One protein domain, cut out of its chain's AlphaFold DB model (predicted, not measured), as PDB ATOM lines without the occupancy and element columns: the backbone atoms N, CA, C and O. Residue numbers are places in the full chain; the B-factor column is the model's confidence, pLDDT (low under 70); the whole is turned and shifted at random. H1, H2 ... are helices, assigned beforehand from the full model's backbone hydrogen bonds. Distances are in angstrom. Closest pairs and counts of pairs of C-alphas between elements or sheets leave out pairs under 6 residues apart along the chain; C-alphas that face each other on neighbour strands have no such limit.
ATOM      1  N   GLU A  11     175.162 205.168 221.042       90.00
ATOM      2  CA  GLU A  11     174.887 203.987 220.232       90.00
ATOM      3  C   GLU A  11     173.388 203.847 219.949       90.00
ATOM      4  O   GLU A  11     172.986 203.795 218.785       90.00
ATOM      5  N   GLU A  12     172.549 203.878 220.987       90.88
ATOM      6  CA  GLU A  12     171.093 203.772 220.847       90.88
ATOM      7  C   GLU A  12     170.500 204.920 220.020       90.88
ATOM      8  O   GLU A  12     169.615 204.699 219.188       90.88
ATOM      9  N   TRP A  13     170.999 206.149 220.200       92.12
ATOM     10  CA  TRP A  13     170.547 207.290 219.406       92.12
ATOM     11  C   TRP A  13     170.888 207.107 217.925       92.12
ATOM     12  O   TRP A  13     170.041 207.357 217.065       92.12
ATOM     13  N   PHE A  14     172.103 206.646 217.607       94.50
ATOM     14  CA  PHE A  14     172.509 206.402 216.224       94.50
ATOM     15  C   PHE A  14     171.742 205.244 215.595       94.50
ATOM     16  O   PHE A  14     171.379 205.349 214.423       94.50
ATOM     17  N   GLU A  15     171.437 204.181 216.342       95.75
ATOM     18  CA  GLU A  15     170.570 203.115 215.832       95.75
ATOM     19  C   GLU A  15     169.173 203.645 215.489       95.75
ATOM     20  O   GLU A  15     168.688 203.437 214.373       95.75
ATOM     21  N   ALA A  16     168.556 204.422 216.383       95.81
ATOM     22  CA  ALA A  16     167.262 205.045 216.115       95.81
ATOM     23  C   ALA A  16     167.323 206.008 214.914       95.81
ATOM     24  O   ALA A  16     166.440 205.990 214.054       95.81
ATOM     25  N   ALA A  17     168.386 206.809 214.808       96.12
ATOM     26  CA  ALA A  17     168.596 207.722 213.691       96.12
ATOM     27  C   ALA A  17     168.773 206.981 212.356       96.12
ATOM     28  O   ALA A  17     168.260 207.444 211.337       96.12
ATOM     29  N   ARG A  18     169.441 205.817 212.335       97.44
ATOM     30  CA  ARG A  18     169.564 204.978 211.128       97.44
ATOM     31  C   ARG A  18     168.219 204.411 210.688       97.44
ATOM     32  O   ARG A  18     167.924 204.440 209.494       97.44
ATOM     33  N   VAL A  19     167.397 203.943 211.630       98.00
ATOM     34  CA  VAL A  19     166.029 203.480 211.341       98.00
ATOM     35  C   VAL A  19     165.171 204.631 210.820       98.00
ATOM     36  O   VAL A  19     164.478 204.486 209.820       98.00
ATOM     37  N   TRP A  20     165.245 205.803 211.447       97.06
ATOM     38  CA  TRP A  20     164.519 206.974 210.969       97.06
ATOM     39  C   TRP A  20     164.971 207.389 209.563       97.06
ATOM     40  O   TRP A  20     164.133 207.600 208.687       97.06
ATOM     41  N   ASN A  21     166.284 207.425 209.321       97.25
ATOM     42  CA  ASN A  21     166.849 207.739 208.014       97.25
ATOM     43  C   ASN A  21     166.372 206.751 206.941       97.25
ATOM     44  O   ASN A  21     165.971 207.178 205.865       97.25
ATOM     45  N   SER A  22     166.353 205.446 207.234       97.81
ATOM     46  CA  SER A  22     165.881 204.450 206.264       97.81
ATOM     47  C   SER A  22     164.420 204.678 205.867       97.81
ATOM     48  O   SER A  22     164.090 204.530 204.694       97.81
ATOM     49  N   ILE A  23     163.574 205.126 206.801       97.31
ATOM     50  CA  ILE A  23     162.174 205.475 206.536       97.31
ATOM     51  C   ILE A  23     162.077 206.728 205.663       97.31
ATOM     52  O   ILE A  23     161.366 206.709 204.658       97.31
ATOM     53  N   ILE A  24     162.766 207.816 206.019       95.81
ATOM     54  CA  ILE A  24     162.634 209.086 205.283       95.81
ATOM     55  C   ILE A  24     163.290 209.059 203.895       95.81
ATOM     56  O   ILE A  24     162.932 209.876 203.053       95.81
ATOM     57  N   THR A  25     164.216 208.126 203.643       95.56
ATOM     58  CA  THR A  25     164.847 207.924 202.322       95.56
ATOM     59  C   THR A  25     164.255 206.762 201.518       95.56
ATOM     60  O   THR A  25     164.735 206.461 200.422       95.56
ATOM     61  N   ASP A  26     163.243 206.064 202.048       97.62
ATOM     62  CA  ASP A  26     162.540 205.019 201.300       97.62
ATOM     63  C   ASP A  26     161.786 205.659 200.125       97.62
ATOM     64  O   ASP A  26     160.975 206.570 200.306       97.62
ATOM     65  N   LYS A  27     162.019 205.158 198.909       96.44
ATOM     66  CA  LYS A  27     161.435 205.703 197.675       96.44
ATOM     67  C   LYS A  27     159.913 205.708 197.667       96.44
ATOM     68  O   LYS A  27     159.333 206.563 197.008       96.44
ATOM     69  N   LYS A  28     159.259 204.822 198.422       97.56
ATOM     70  CA  LYS A  28     157.793 204.833 198.549       97.56
ATOM     71  C   LYS A  28     157.260 206.031 199.350       97.56
ATOM     72  O   LYS A  28     156.082 206.353 199.241       97.56
ATOM     73  N   ASN A  29     158.115 206.657 200.163       96.50
ATOM     74  CA  ASN A  29     157.787 207.804 201.009       96.50
ATOM     75  C   ASN A  29     158.214 209.139 200.373       96.50
ATOM     76  O   ASN A  29     157.929 210.201 200.925       96.50
ATOM     77  N   GLU A  30     158.896 209.103 199.226       95.81
ATOM     78  CA  GLU A  30     159.354 210.289 198.510       95.81
ATOM     79  C   GLU A  30     158.342 210.704 197.430       95.81
ATOM     80  O   GLU A  30     157.849 209.882 196.659       95.81
ATOM     81  N   TYR A  31     158.090 212.007 197.318       95.19
ATOM     82  CA  TYR A  31     157.395 212.602 196.177       95.19
ATOM     83  C   TYR A  31     158.380 213.460 195.378       95.19
ATOM     84  O   TYR A  31     159.029 214.349 195.935       95.19
ATOM     85  N   TRP A  32     158.486 213.194 194.075       96.25
ATOM     86  CA  TRP A  32     159.417 213.869 193.171       96.25
ATOM     87  C   TRP A  32     158.673 214.696 192.136       96.25
ATOM     88  O   TRP A  32     157.826 214.184 191.410       96.25
ATOM     89  N   GLU A  33     159.048 215.966 192.030       93.19
ATOM     90  CA  GLU A  33     158.462 216.888 191.068       93.19
ATOM     91  C   GLU A  33     159.515 217.895 190.596       93.19
ATOM     92  O   GLU A  33     160.227 218.511 191.397       93.19
ATOM     93  N   GLN A  34     159.610 218.101 189.282       92.69
ATOM     94  CA  GLN A  34     160.500 219.112 188.721       92.69
ATOM     95  C   GLN A  34     159.816 220.478 188.709       92.69
ATOM     96  O   GLN A  34     158.802 220.687 188.046       92.69
ATOM     97  N   LEU A  35     160.388 221.461 189.403       93.06
ATOM     98  CA  LEU A  35     159.821 222.809 189.395       93.06
ATOM     99  C   LEU A  35     160.074 223.510 188.068       93.06
ATOM    100  O   LEU A  35     161.200 223.539 187.569       93.06
ATOM    101  N   VAL A  36     159.013 224.129 187.557       92.75
ATOM    102  CA  VAL A  36     159.030 224.969 186.362       92.75
ATOM    103  C   VAL A  36     158.812 226.431 186.762       92.75
ATOM    104  O   VAL A  36     158.157 226.689 187.779       92.75
ATOM    105  N   PRO A  37     159.356 227.403 186.008       95.25
ATOM    106  CA  PRO A  37     159.121 228.819 186.274       95.25
ATOM    107  C   PRO A  37     157.627 229.146 186.404       95.25
ATOM    108  O   PRO A  37     156.811 228.661 185.626       95.25
ATOM    109  N   GLY A  38     157.274 229.962 187.400       94.44
ATOM    110  CA  GLY A  38     155.887 230.352 187.682       94.44
ATOM    111  C   GLY A  38     155.105 229.392 188.586       94.44
ATOM    112  O   GLY A  38     154.033 229.766 189.052       94.44
ATOM    113  N   ARG A  39     155.632 228.198 188.900       93.25
ATOM    114  CA  ARG A  39     154.978 227.251 189.816       93.25
ATOM    115  C   ARG A  39     155.613 227.282 191.213       93.25
ATOM    116  O   ARG A  39     156.754 226.833 191.355       93.25
ATOM    117  N   PRO A  40     154.908 227.772 192.250       93.81
ATOM    118  CA  PRO A  40     155.383 227.671 193.623       93.81
ATOM    119  C   PRO A  40     155.166 226.259 194.181       93.81
ATOM    120  O   PRO A  40     154.258 225.542 193.759       93.81
ATOM    121  N   VAL A  41     155.967 225.892 195.182       94.69
ATOM    122  CA  VAL A  41     155.668 224.776 196.088       94.69
ATOM    123  C   VAL A  41     155.530 225.347 197.485       94.69
ATOM    124  O   VAL A  41     156.378 226.121 197.924       94.69
ATOM    125  N   ILE A  42     154.455 224.965 198.164       95.44
ATOM    126  CA  ILE A  42     154.151 225.373 199.531       95.44
ATOM    127  C   ILE A  42     153.908 224.094 200.323       95.44
ATOM    128  O   ILE A  42     153.157 223.225 199.883       95.44
ATOM    129  N   PHE A  43     154.553 223.969 201.475       95.94
ATOM    130  CA  PHE A  43     154.408 222.824 202.367       95.94
ATOM    131  C   PHE A  43     154.584 223.264 203.821       95.94
ATOM    132  O   PHE A  43     155.181 224.304 204.104       95.94
ATOM    133  N   ASP A  44     154.060 222.462 204.745       96.31
ATOM    134  CA  ASP A  44     154.247 222.668 206.180       96.31
ATOM    135  C   ASP A  44     155.659 222.216 206.584       96.31
ATOM    136  O   ASP A  44     155.946 221.019 206.634       96.31
ATOM    137  N   ASN A  45     156.544 223.174 206.867       96.44
ATOM    138  CA  ASN A  45     157.942 222.910 207.219       96.44
ATOM    139  C   ASN A  45     158.107 222.158 208.554       96.44
ATOM    140  O   ASN A  45     159.170 221.604 208.806       96.44
ATOM    141  N   TRP A  46     157.082 222.112 209.413       94.38
ATOM    142  CA  TRP A  46     157.128 221.319 210.649       94.38
ATOM    143  C   TRP A  46     156.804 219.842 210.422       94.38
ATOM    144  O   TRP A  46     156.983 219.027 211.324       94.38
ATOM    145  N   ARG A  47     156.329 219.489 209.224       95.19
ATOM    146  CA  ARG A  47     155.894 218.132 208.894       95.19
ATOM    147  C   ARG A  47     156.627 217.541 207.696       95.19
ATOM    148  O   ARG A  47     156.955 216.360 207.710       95.19
ATOM    149  N   VAL A  48     156.819 218.325 206.641       96.62
ATOM    150  CA  VAL A  48     157.321 217.843 205.354       96.62
ATOM    151  C   VAL A  48     158.793 218.201 205.214       96.62
ATOM    152  O   VAL A  48     159.160 219.369 205.067       96.62
ATOM    153  N   MET A  49     159.639 217.174 205.218       96.31
ATOM    154  CA  MET A  49     161.019 217.310 204.770       96.31
ATOM    155  C   MET A  49     161.061 217.502 203.257       96.31
ATOM    156  O   MET A  49     160.258 216.937 202.519       96.31
ATOM    157  N   HIS A  50     162.022 218.291 202.792       95.56
ATOM    158  CA  HIS A  50     162.212 218.560 201.375       95.56
ATOM    159  C   HIS A  50     163.699 218.538 201.039       95.56
ATOM    160  O   HIS A  50     164.548 218.952 201.826       95.56
ATOM    161  N   ALA A  51     164.007 218.050 199.845       94.25
ATOM    162  CA  ALA A  51     165.357 217.964 199.318       94.25
ATOM    163  C   ALA A  51     165.336 218.242 197.811       94.25
ATOM    164  O   ALA A  51     164.295 218.524 197.215       94.25
ATOM    165  N   ARG A  52     166.509 218.181 197.182       94.00
ATOM    166  CA  ARG A  52     166.658 218.273 195.729       94.00
ATOM    167  C   ARG A  52     167.733 217.306 195.261       94.00
ATOM    168  O   ARG A  52     168.693 217.062 195.988       94.00
ATOM    169  N   SER A  53     167.601 216.821 194.033       93.44
ATOM    170  CA  SER A  53     168.700 216.150 193.347       93.44
ATOM    171  C   SER A  53     169.852 217.121 193.056       93.44
ATOM    172  O   SER A  53     169.715 218.354 193.151       93.44
ATOM    173  N   ALA A  54     171.003 216.547 192.697       93.19
ATOM    174  CA  ALA A  54     172.117 217.296 192.139       93.19
ATOM    175  C   ALA A  54     171.644 218.133 190.940       93.19
ATOM    176  O   ALA A  54     170.713 217.769 190.223       93.19
ATOM    177  N   MET A  61     165.726 230.477 192.087       92.31
ATOM    178  CA  MET A  61     164.529 230.320 192.907       92.31
ATOM    179  C   MET A  61     164.474 231.449 193.928       92.31
ATOM    180  O   MET A  61     165.512 231.986 194.316       92.31
ATOM    181  N   CYS A  62     163.269 231.790 194.362       94.25
ATOM    182  CA  CYS A  62     163.028 232.588 195.553       94.25
ATOM    183  C   CYS A  62     162.220 231.746 196.543       94.25
ATOM    184  O   CYS A  62     161.452 230.871 196.145       94.25
ATOM    185  N   GLY A  63     162.435 231.998 197.828       95.31
ATOM    186  CA  GLY A  63     161.707 231.361 198.915       95.31
ATOM    187  C   GLY A  63     161.308 232.407 199.944       95.31
ATOM    188  O   GLY A  63     161.926 233.469 200.030       95.31
ATOM    189  N   GLY A  64     160.268 232.098 200.706       96.00
ATOM    190  CA  GLY A  64     159.789 232.902 201.819       96.00
ATOM    191  C   GLY A  64     159.058 232.012 202.814       96.00
ATOM    192  O   GLY A  64     158.641 230.906 202.470       96.00
ATOM    193  N   TYR A  65     158.916 232.501 204.041       96.81
ATOM    194  CA  TYR A  65     158.203 231.809 205.107       96.81
ATOM    195  C   TYR A  65     156.993 232.628 205.540       96.81
ATOM    196  O   TYR A  65     157.024 233.858 205.521       96.81
ATOM    197  N   ILE A  66     155.939 231.924 205.934       96.19
ATOM    198  CA  ILE A  66     154.749 232.489 206.567       96.19
ATOM    199  C   ILE A  66     154.592 231.754 207.896       96.19
ATOM    200  O   ILE A  66     154.770 230.534 207.945       96.19
ATOM    201  N   ASN A  67     154.277 232.476 208.971       96.50
ATOM    202  CA  ASN A  67     153.994 231.838 210.253       96.50
ATOM    203  C   ASN A  67     152.749 230.956 210.143       96.50
ATOM    204  O   ASN A  67     151.760 231.313 209.497       96.50
ATOM    205  N   ARG A  68     152.778 229.805 210.819       94.94
ATOM    206  CA  ARG A  68     151.668 228.848 210.795       94.94
ATOM    207  C   ARG A  68     150.373 229.466 211.325       94.94
ATOM    208  O   ARG A  68     149.321 229.246 210.736       94.94
ATOM    209  N   ASP A  69     150.457 230.270 212.380       94.31
ATOM    210  CA  ASP A  69     149.287 230.895 213.002       94.31
ATOM    211  C   ASP A  69     148.626 231.923 212.075       94.31
ATOM    212  O   ASP A  69     147.402 231.936 211.950       94.31
ATOM    213  N   ASP A  70     149.422 232.702 211.333       95.88
ATOM    214  CA  ASP A  70     148.916 233.636 210.319       95.88
ATOM    215  C   ASP A  70     148.193 232.886 209.191       95.88
ATOM    216  O   ASP A  70     147.102 233.282 208.765       95.88
ATOM    217  N   PHE A  71     148.764 231.765 208.731       95.25
ATOM    218  CA  PHE A  71     148.136 230.912 207.723       95.25
ATOM    219  C   PHE A  71     146.810 230.320 208.221       95.25
ATOM    220  O   PHE A  71     145.802 230.408 207.518       95.25
ATOM    221  N   ILE A  72     146.787 229.752 209.433       94.62
ATOM    222  CA  ILE A  72     145.583 229.155 210.026       94.62
ATOM    223  C   ILE A  72     144.504 230.214 210.258       94.62
ATOM    224  O   ILE A  72     143.351 229.995 209.889       94.62
ATOM    225  N   SER A  73     144.875 231.382 210.784       94.62
ATOM    226  CA  SER A  73     143.961 232.510 210.966       94.62
ATOM    227  C   SER A  73     143.338 232.940 209.638       94.62
ATOM    228  O   SER A  73     142.113 233.068 209.534       94.62
ATOM    229  N   ARG A  74     144.146 233.107 208.580       96.12
ATOM    230  CA  ARG A  74     143.629 233.466 207.254       96.12
ATOM    231  C   ARG A  74     142.719 232.378 206.695       96.12
ATOM    232  O   ARG A  74     141.636 232.710 206.225       96.12
ATOM    233  N   TYR A  75     143.127 231.112 206.785       95.50
ATOM    234  CA  TYR A  75     142.330 229.970 206.342       95.50
ATOM    235  C   TYR A  75     140.966 229.938 207.034       95.50
ATOM    236  O   TYR A  75     139.951 229.765 206.362       95.50
ATOM    237  N   TRP A  76     140.917 230.160 208.347       95.81
ATOM    238  CA  TRP A  76     139.655 230.195 209.076       95.81
ATOM    239  C   TRP A  76     138.751 231.326 208.604       95.81
ATOM    240  O   TRP A  76     137.612 231.076 208.216       95.81
ATOM    241  N   ASN A  77     139.286 232.546 208.550       94.94
ATOM    242  CA  ASN A  77     138.531 233.731 208.146       94.94
ATOM    243  C   ASN A  77     138.012 233.673 206.698       94.94
ATOM    244  O   ASN A  77     137.050 234.367 206.382       94.94
ATOM    245  N   THR A  78     138.627 232.884 205.810       97.12
ATOM    246  CA  THR A  78     138.177 232.755 204.413       97.12
ATOM    247  C   THR A  78     137.280 231.549 204.147       97.12
ATOM    248  O   THR A  78     136.662 231.509 203.088       97.12
ATOM    249  N   ASN A  79     137.227 230.558 205.044       97.12
ATOM    250  CA  ASN A  79     136.528 229.287 204.790       97.12
ATOM    251  C   ASN A  79     135.375 228.995 205.761       97.12
ATOM    252  O   ASN A  79     134.610 228.072 205.501       97.12
ATOM    253  N   PHE A  80     135.237 229.749 206.854       96.44
ATOM    254  CA  PHE A  80     134.194 229.526 207.857       96.44
ATOM    255  C   PHE A  80     133.484 230.825 208.229       96.44
ATOM    256  O   PHE A  80     134.037 231.922 208.121       96.44
ATOM    257  N   SER A  81     132.247 230.698 208.703       95.75
ATOM    258  CA  SER A  81     131.503 231.806 209.290       95.75
ATOM    259  C   SER A  81     132.096 232.226 210.639       95.75
ATOM    260  O   SER A  81     132.752 231.451 211.339       95.75
ATOM    261  N   ARG A  82     131.806 233.463 211.061       93.44
ATOM    262  CA  ARG A  82     132.250 233.981 212.365       93.44
ATOM    263  C   ARG A  82     131.813 233.091 213.531       93.44
ATOM    264  O   ARG A  82     132.576 232.918 214.474       93.44
ATOM    265  N   GLU A  83     130.606 232.536 213.475       96.00
ATOM    266  CA  GLU A  83     130.076 231.692 214.548       96.00
ATOM    267  C   GLU A  83     130.843 230.366 214.662       96.00
ATOM    268  O   GLU A  83     131.197 229.945 215.762       96.00
ATOM    269  N   GLU A  84     131.171 229.741 213.529       95.19
ATOM    270  CA  GLU A  84     131.994 228.526 213.490       95.19
ATOM    271  C   GLU A  84     133.419 228.776 213.988       95.19
ATOM    272  O   GLU A  84     133.989 227.920 214.660       95.19
ATOM    273  N   ILE A  85     133.993 229.944 213.684       93.31
ATOM    274  CA  ILE A  85     135.318 230.332 214.180       93.31
ATOM    275  C   ILE A  85     135.284 230.524 215.700       93.31
ATOM    276  O   ILE A  85     136.145 229.995 216.395       93.31
ATOM    277  N   LEU A  86     134.279 231.228 216.235       92.81
ATOM    278  CA  LEU A  86     134.163 231.468 217.679       92.81
ATOM    279  C   LEU A  86     134.037 230.163 218.480       92.81
ATOM    280  O   LEU A  86     134.691 230.034 219.509       92.81
ATOM    281  N   LYS A  87     133.296 229.169 217.969       93.38
ATOM    282  CA  LYS A  87     133.178 227.822 218.573       93.38
ATOM    283  C   LYS A  87     134.485 227.017 218.597       93.38
ATOM    284  O   LYS A  87     134.536 225.972 219.228       93.38
ATOM    285  N   ARG A  88     135.509 227.427 217.840       86.12
ATOM    286  CA  ARG A  88     136.830 226.768 217.809       86.12
ATOM    287  C   ARG A  88     137.841 227.433 218.740       86.12
ATOM    288  O   ARG A  88     138.890 226.849 218.991       86.12
TER     289      ARG A  88
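What this domain is: This is residues 11 to 54 and 61 to 88 of the 90 residues of the protein "TauD domain-containing protein" of Pseudogymnoascus sp. VKM F-3775 (UniProt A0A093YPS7). A long looping stretch with no named element, residues 25 to 54, fills the middle of a drawn-out, open model, with helix H1 at one end and the pair H2 and H3 at the other. That stretch runs out to Pro 37, folds back to Trp 46 and turns again toward Ala 54, while residues 11 to 23 of H1 stick out alone. The printed part has 72 residues with three named helices, H1, H2 and H3 in that order, and no named strand; the class is all helix, though under half of the residues, 33, are in named elements. The whole is extended, with a radius of gyration of the C-alphas of 18.2 A and spans of 51 by 38 by 22 A.

Where its parts are: Find C-alpha 11 at (174.887, 203.987, 220.232); from there H1, residues 11 to 24, runs 20.0 A. Past the cut, look for C-alpha 68 at (151.668, 228.848, 210.795), where H2, residues 68 to 79, begins its 16.3 A. H3, residues 82 to 88, ends at C-alpha 88, (136.830, 226.768, 217.809).

How they stand to each other: Begin with H1, which is apart from H2 and from H3. Then look at H2 and H3, joined by a tight link of 2 residues. They are close but not clearly touching; their closest C-alphas, of Trp 76 and Ile 85, are 6.7 A apart. They run opposite ways at a steep tilt of 44 degrees. Every O i to N i+4 pair is within hydrogen-bond range in H1 and H2; in H3 it is 2 of 3.

The domain as a whole: The C-alphas farthest apart, of Glu 11 and Glu 83, are 53.0 A apart. Residues 78 to 83 stand free, as do 11 to 23. Residues 55 to 60 are not printed; across this cut, in the link from H1 to H2, C-alphas 54 and 61 are 15.1 A apart. The mean pLDDT of the printed part is 95.0, and no printed residue is under 70.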